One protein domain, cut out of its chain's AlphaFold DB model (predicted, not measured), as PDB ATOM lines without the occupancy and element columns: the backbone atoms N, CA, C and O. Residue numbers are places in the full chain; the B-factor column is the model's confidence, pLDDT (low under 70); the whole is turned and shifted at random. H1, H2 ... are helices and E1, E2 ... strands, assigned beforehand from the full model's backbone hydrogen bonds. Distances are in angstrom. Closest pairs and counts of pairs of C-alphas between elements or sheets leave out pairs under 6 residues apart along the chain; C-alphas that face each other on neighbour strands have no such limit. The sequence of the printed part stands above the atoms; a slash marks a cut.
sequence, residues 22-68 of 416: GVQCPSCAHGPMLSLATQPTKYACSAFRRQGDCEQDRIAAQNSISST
ATOM      1  N   GLY A  22     155.367 133.286  62.012       44.66
ATOM      2  CA  GLY A  22     156.753 133.296  61.509       44.66
ATOM      3  C   GLY A  22     156.927 133.504  59.999       44.66
ATOM      4  O   GLY A  22     158.020 133.846  59.564       44.66
ATOM      5  N   VAL A  23     155.868 133.361  59.197       49.56
ATOM      6  CA  VAL A  23     155.840 133.819  57.794       49.56
ATOM      7  C   VAL A  23     155.263 135.240  57.795       49.56
ATOM      8  O   VAL A  23     154.379 135.512  58.605       49.56
ATOM      9  N   GLN A  24     155.746 136.158  56.946       61.34
ATOM     10  CA  GLN A  24     155.140 137.490  56.766       61.34
ATOM     11  C   GLN A  24     153.698 137.338  56.250       61.34
ATOM     12  O   GLN A  24     153.432 137.378  55.051       61.34
ATOM     13  N   CYS A  25     152.754 137.108  57.161       72.81
ATOM     14  CA  CYS A  25     151.340 137.082  56.839       72.81
ATOM     15  C   CYS A  25     150.883 138.518  56.547       72.81
ATOM     16  O   CYS A  25     151.260 139.439  57.283       72.81
ATOM     17  N   PRO A  26     150.057 138.732  55.509       89.31
ATOM     18  CA  PRO A  26     149.470 140.037  55.264       89.31
ATOM     19  C   PRO A  26     148.669 140.486  56.490       89.31
ATOM     20  O   PRO A  26     148.171 139.676  57.278       89.31
ATOM     21  N   SER A  27     148.555 141.797  56.658       91.31
ATOM     22  CA  SER A  27     147.784 142.405  57.740       91.31
ATOM     23  C   SER A  27     146.548 143.099  57.185       91.31
ATOM     24  O   SER A  27     146.576 143.647  56.083       91.31
ATOM     25  N   CYS A  28     145.470 143.099  57.963       92.94
ATOM     26  CA  CYS A  28     144.326 143.982  57.754       92.94
ATOM     27  C   CYS A  28     144.257 145.018  58.891       92.94
ATOM     28  O   CYS A  28     145.155 145.102  59.729       92.94
ATOM     29  N   ALA A  29     143.166 145.785  58.963       92.19
ATOM     30  CA  ALA A  29     142.937 146.756  60.038       92.19
ATOM     31  C   ALA A  29     142.859 146.138  61.453       92.19
ATOM     32  O   ALA A  29     142.912 146.869  62.437       92.19
ATOM     33  N   HIS A  30     142.741 144.811  61.562       94.38
ATOM     34  CA  HIS A  30     142.651 144.062  62.823       94.38
ATOM     35  C   HIS A  30     143.922 143.256  63.127       94.38
ATOM     36  O   HIS A  30     143.887 142.312  63.923       94.38
ATOM     37  N   GLY A  31     145.038 143.613  62.485       93.44
ATOM     38  CA  GLY A  31     146.346 142.992  62.671       93.44
ATOM     39  C   GLY A  31     146.638 141.858  61.680       93.44
ATOM     40  O   GLY A  31     146.015 141.791  60.613       93.44
ATOM     41  N   PRO A  32     147.584 140.960  62.020       92.75
ATOM     42  CA  PRO A  32     147.959 139.838  61.165       92.75
ATOM     43  C   PRO A  32     146.759 138.952  60.821       92.75
ATOM     44  O   PRO A  32     145.970 138.581  61.702       92.75
ATOM     45  N   MET A  33     146.627 138.628  59.535       92.25
ATOM     46  CA  MET A  33     145.569 137.775  58.998       92.25
ATOM     47  C   MET A  33     145.882 136.288  59.207       92.25
ATOM     48  O   MET A  33     147.030 135.895  59.404       92.25
ATOM     49  N   LEU A  34     144.849 135.449  59.130       89.06
ATOM     50  CA  LEU A  34     144.962 133.993  59.235       89.06
ATOM     51  C   LEU A  34     144.963 133.351  57.846       89.06
ATOM     52  O   LEU A  34     144.150 133.727  57.002       89.06
ATOM     53  N   SER A  35     145.822 132.357  57.621       85.56
ATOM     54  CA  SER A  35     145.809 131.548  56.397       85.56
ATOM     55  C   SER A  35     144.675 130.515  56.413       85.56
ATOM     56  O   SER A  35     144.286 129.987  57.461       85.56
ATOM     57  N   LEU A  36     144.110 130.214  55.241       78.19
ATOM     58  CA  LEU A  36     143.120 129.148  55.083       78.19
ATOM     59  C   LEU A  36     143.821 127.791  54.969       78.19
ATOM     60  O   LEU A  36     144.639 127.591  54.077       78.19
ATOM     61  N   ALA A  37     143.437 126.814  55.795       75.31
ATOM     62  CA  ALA A  37     144.074 125.493  55.808       75.31
ATOM     63  C   ALA A  37     143.945 124.764  54.467       75.31
ATOM     64  O   ALA A  37     144.804 123.975  54.093       75.31
ATOM     65  N   THR A  38     142.851 125.015  53.747       74.38
ATOM     66  CA  THR A  38     142.591 124.410  52.438       74.38
ATOM     67  C   THR A  38     143.312 125.127  51.300       74.38
ATOM     68  O   THR A  38     143.457 124.548  50.228       74.38
ATOM     69  N   GLN A  39     143.722 126.384  51.500       78.06
ATOM     70  CA  GLN A  39     144.378 127.232  50.502       78.06
ATOM     71  C   GLN A  39     145.362 128.167  51.227       78.06
ATOM     72  O   GLN A  39     145.006 129.313  51.501       78.06
ATOM     73  N   PRO A  40     146.586 127.701  51.552       75.31
ATOM     74  CA  PRO A  40     147.531 128.431  52.410       75.31
ATOM     75  C   PRO A  40     147.951 129.811  51.883       75.31
ATOM     76  O   PRO A  40     148.430 130.643  52.643       75.31
ATOM     77  N   THR A  41     147.746 130.071  50.589       79.50
ATOM     78  CA  THR A  41     147.987 131.365  49.933       79.50
ATOM     79  C   THR A  41     146.841 132.366  50.102       79.50
ATOM     80  O   THR A  41     146.991 133.534  49.750       79.50
ATOM     81  N   LYS A  42     145.687 131.936  50.627       84.19
ATOM     82  CA  LYS A  42     144.538 132.799  50.904       84.19
ATOM     83  C   LYS A  42     144.461 133.136  52.383       84.19
ATOM     84  O   LYS A  42     144.515 132.254  53.240       84.19
ATOM     85  N   TYR A  43     144.239 134.417  52.652       87.69
ATOM     86  CA  TYR A  43     144.196 134.975  53.994       87.69
ATOM     87  C   TYR A  43     142.822 135.565  54.304       87.69
ATOM     88  O   TYR A  43     142.167 136.137  53.432       87.69
ATOM     89  N   ALA A  44     142.401 135.455  55.560       90.06
ATOM     90  CA  ALA A  44     141.177 136.052  56.077       90.06
ATOM     91  C   ALA A  44     141.462 136.879  57.336       90.06
ATOM     92  O   ALA A  44     142.414 136.611  58.073       90.06
ATOM     93  N   CYS A  45     140.619 137.880  57.594       92.12
ATOM     94  CA  CYS A  45     140.677 138.637  58.841       92.12
ATOM     95  C   CYS A  45     140.524 137.685  60.042       92.12
ATOM     96  O   CYS A  45     139.697 136.773  60.032       92.12
ATOM     97  N   SER A  46     141.338 137.897  61.077       92.31
ATOM     98  CA  SER A  46     141.343 137.079  62.295       92.31
ATOM     99  C   SER A  46     140.136 137.346  63.203       92.31
ATOM    100  O   SER A  46     139.730 136.458  63.949       92.31
ATOM    101  N   ALA A  47     139.553 138.547  63.125       91.56
ATOM    102  CA  ALA A  47     138.417 138.970  63.942       91.56
ATOM    103  C   ALA A  47     137.060 138.821  63.237       91.56
ATOM    104  O   ALA A  47     136.071 138.459  63.870       91.56
ATOM    105  N   PHE A  48     137.002 139.082  61.928       90.31
ATOM    106  CA  PHE A  48     135.752 139.145  61.168       90.31
ATOM    107  C   PHE A  48     135.726 138.096  60.063       90.31
ATOM    108  O   PHE A  48     136.634 138.014  59.237       90.31
ATOM    109  N   ARG A  49     134.640 137.317  59.997       83.00
ATOM    110  CA  ARG A  49     134.491 136.254  58.988       83.00
ATOM    111  C   ARG A  49     134.314 136.791  57.571       83.00
ATOM    112  O   ARG A  49     134.725 136.133  56.620       83.00
ATOM    113  N   ARG A  50     133.670 137.952  57.424       85.25
ATOM    114  CA  ARG A  50     133.416 138.589  56.129       85.25
ATOM    115  C   ARG A  50     134.273 139.830  55.963       85.25
ATOM    116  O   ARG A  50     134.358 140.657  56.866       85.25
ATOM    117  N   GLN A  51     134.814 139.999  54.762       84.75
ATOM    118  CA  GLN A  51     135.584 141.186  54.395       84.75
ATOM    119  C   GLN A  51     134.763 142.476  54.536       84.75
ATOM    120  O   GLN A  51     135.289 143.472  55.013       84.75
ATOM    121  N   GLY A  52     133.465 142.443  54.209       88.31
ATOM    122  CA  GLY A  52     132.577 143.594  54.408       88.31
ATOM    123  C   GLY A  52     132.437 144.005  55.878       88.31
ATOM    124  O   GLY A  52     132.455 145.193  56.173       88.31
ATOM    125  N   ASP A  53     132.376 143.044  56.805       89.44
ATOM    126  CA  ASP A  53     132.278 143.332  58.244       89.44
ATOM    127  C   ASP A  53     133.603 143.907  58.782       89.44
ATOM    128  O   ASP A  53     133.604 144.860  59.558       89.44
ATOM    129  N   CYS A  54     134.735 143.373  58.307       91.00
ATOM    130  CA  CYS A  54     136.073 143.911  58.573       91.00
ATOM    131  C   CYS A  54     136.185 145.379  58.117       91.00
ATOM    132  O   CYS A  54     136.676 146.238  58.847       91.00
ATOM    133  N   GLU A  55     135.716 145.678  56.909       90.88
ATOM    134  CA  GLU A  55     135.793 147.019  56.337       90.88
ATOM    135  C   GLU A  55     134.857 148.013  57.041       90.88
ATOM    136  O   GLU A  55     135.253 149.141  57.333       90.88
ATOM    137  N   GLN A  56     133.642 147.585  57.393       89.88
ATOM    138  CA  GLN A  56     132.694 148.405  58.150       89.88
ATOM    139  C   GLN A  56     133.243 148.808  59.521       89.88
ATOM    140  O   GLN A  56     133.156 149.979  59.887       89.88
ATOM    141  N   ASP A  57     133.842 147.870  60.260       90.88
ATOM    142  CA  ASP A  57     134.467 148.169  61.553       90.88
ATOM    143  C   ASP A  57     135.662 149.129  61.402       90.88
ATOM    144  O   ASP A  57     135.791 150.085  62.171       90.88
ATOM    145  N   ARG A  58     136.489 148.942  60.361       90.56
ATOM    146  CA  ARG A  58     137.604 149.845  60.036       90.56
ATOM    147  C   ARG A  58     137.117 151.276  59.792       90.56
ATOM    148  O   ARG A  58     137.652 152.210  60.389       90.56
ATOM    149  N   ILE A  59     136.110 151.444  58.933       89.25
ATOM    150  CA  ILE A  59     135.530 152.752  58.597       89.25
ATOM    151  C   ILE A  59     134.887 153.385  59.834       89.25
ATOM    152  O   ILE A  59     135.112 154.564  60.107       89.25
ATOM    153  N   ALA A  60     134.120 152.617  60.614       86.31
ATOM    154  CA  ALA A  60     133.467 153.113  61.823       86.31
ATOM    155  C   ALA A  60     134.485 153.632  62.850       86.31
ATOM    156  O   ALA A  60     134.312 154.730  63.382       86.31
ATOM    157  N   ALA A  61     135.571 152.889  63.071       84.75
ATOM    158  CA  ALA A  61     136.639 153.303  63.971       84.75
ATOM    159  C   ALA A  61     137.364 154.564  63.469       84.75
ATOM    160  O   ALA A  61     137.580 155.489  64.248       84.75
ATOM    161  N   GLN A  62     137.679 154.662  62.174       81.44
ATOM    162  CA  GLN A  62     138.330 155.854  61.611       81.44
ATOM    163  C   GLN A  62     137.439 157.101  61.682       81.44
ATOM    164  O   GLN A  62     137.881 158.151  62.146       81.44
ATOM    165  N   ASN A  63     136.163 156.978  61.310       74.19
ATOM    166  CA  ASN A  63     135.203 158.081  61.380       74.19
ATOM    167  C   ASN A  63     134.923 158.521  62.823       74.19
ATOM    168  O   ASN A  63     134.566 159.670  63.072       74.19
ATOM    169  N   SER A  64     135.072 157.628  63.804       65.00
ATOM    170  CA  SER A  64     134.908 157.977  65.218       65.00
ATOM    171  C   SER A  64     136.056 158.818  65.782       65.00
ATOM    172  O   SER A  64     135.842 159.581  66.720       65.00
ATOM    173  N   ILE A  65     137.255 158.721  65.198       58.94
ATOM    174  CA  ILE A  65     138.414 159.546  65.574       58.94
ATOM    175  C   ILE A  65     138.241 160.978  65.046       58.94
ATOM    176  O   ILE A  65     138.646 161.927  65.710       58.94
ATOM    177  N   SER A  66     137.591 161.151  63.888       52.31
ATOM    178  CA  SER A  66     137.327 162.470  63.296       52.31
ATOM    179  C   SER A  66     136.026 163.129  63.769       52.31
ATOM    180  O   SER A  66     135.862 164.337  63.603       52.31
ATOM    181  N   SER A  67     135.091 162.373  64.359       53.44
ATOM    182  CA  SER A  67     133.754 162.866  64.708       53.44
ATOM    183  C   SER A  67     133.532 163.039  66.209       53.44
ATOM    184  O   SER A  67     133.959 162.250  67.048       53.44
ATOM    185  N   THR A  68     132.737 164.048  66.566       64.06
ATOM    186  CA  THR A  68     132.261 164.339  67.927       64.06
ATOM    187  C   THR A  68     131.257 163.308  68.471       64.06
ATOM    188  O   THR A  68     130.467 163.654  69.347       64.06
TER     189      THR A  68
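This is residues 22 to 68 of the 416 residues of an uncharacterized protein of Opisthorchis felineus (UniProt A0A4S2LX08). A small two-strand hairpin, E1 and E2, makes one end of the domain, and a single helix, H1, reaches away from it as an arm that makes much of the length. Before the hairpin, residues 22 to 33 form a loop that folds back on itself, with residues 27 to 28 paired antiparallel with residues 31 to 32; at the far end, residues 62 to 68 stick out free. The printed part has 47 residues, with two named strands and one named helix in the order E1, E2, H1, and its class is mixed, helices and strands. It is loose, with a radius of gyration of the C-alphas of 12.8 A and spans of 43 by 21 by 12 A.

Start at C-alpha 22, at (156.753, 133.296, 61.509); residues 22 to 33 hold no named element. Find C-alpha 34 at (144.962, 133.993, 59.235), where E1 begins; it takes residues 34 to 36. E2 follows with residues 39 to 44, 10.9 A from first to last C-alpha. H1 takes residues 51 to 66 and runs 23.1 A, from C-alpha 51 at (135.584, 141.186, 54.395) to C-alpha 66 at (137.327, 162.470, 63.296).

Look first at the hairpin: E1 and E2 are antiparallel, with 136 degrees between their directions. The C-alphas of Ser 35 and Tyr 43 face each other at 4.5 A. N 34 and O 44 are within hydrogen-bond range at 2.9 A, as are N 36 and O 42 at 2.9 A. From E2 to H1, the closest C-alphas are those of Ala 44 and Gln 51, 7.8 A apart, while the centres are 23.0 A apart. E1 and H1 are apart. In H1, every O i to N i+4 pair is within hydrogen-bond range.

The two C-alphas farthest apart are those of Thr 38 and Thr 68, at 44.1 A. The printed part has no cut. The link from E1 to E2 is tight, and the link from E2 to H1, with 6 residues, is short. The mean pLDDT of the printed part is 81.4; look for values under 70 at residues 22 to 24 and 64 to 68.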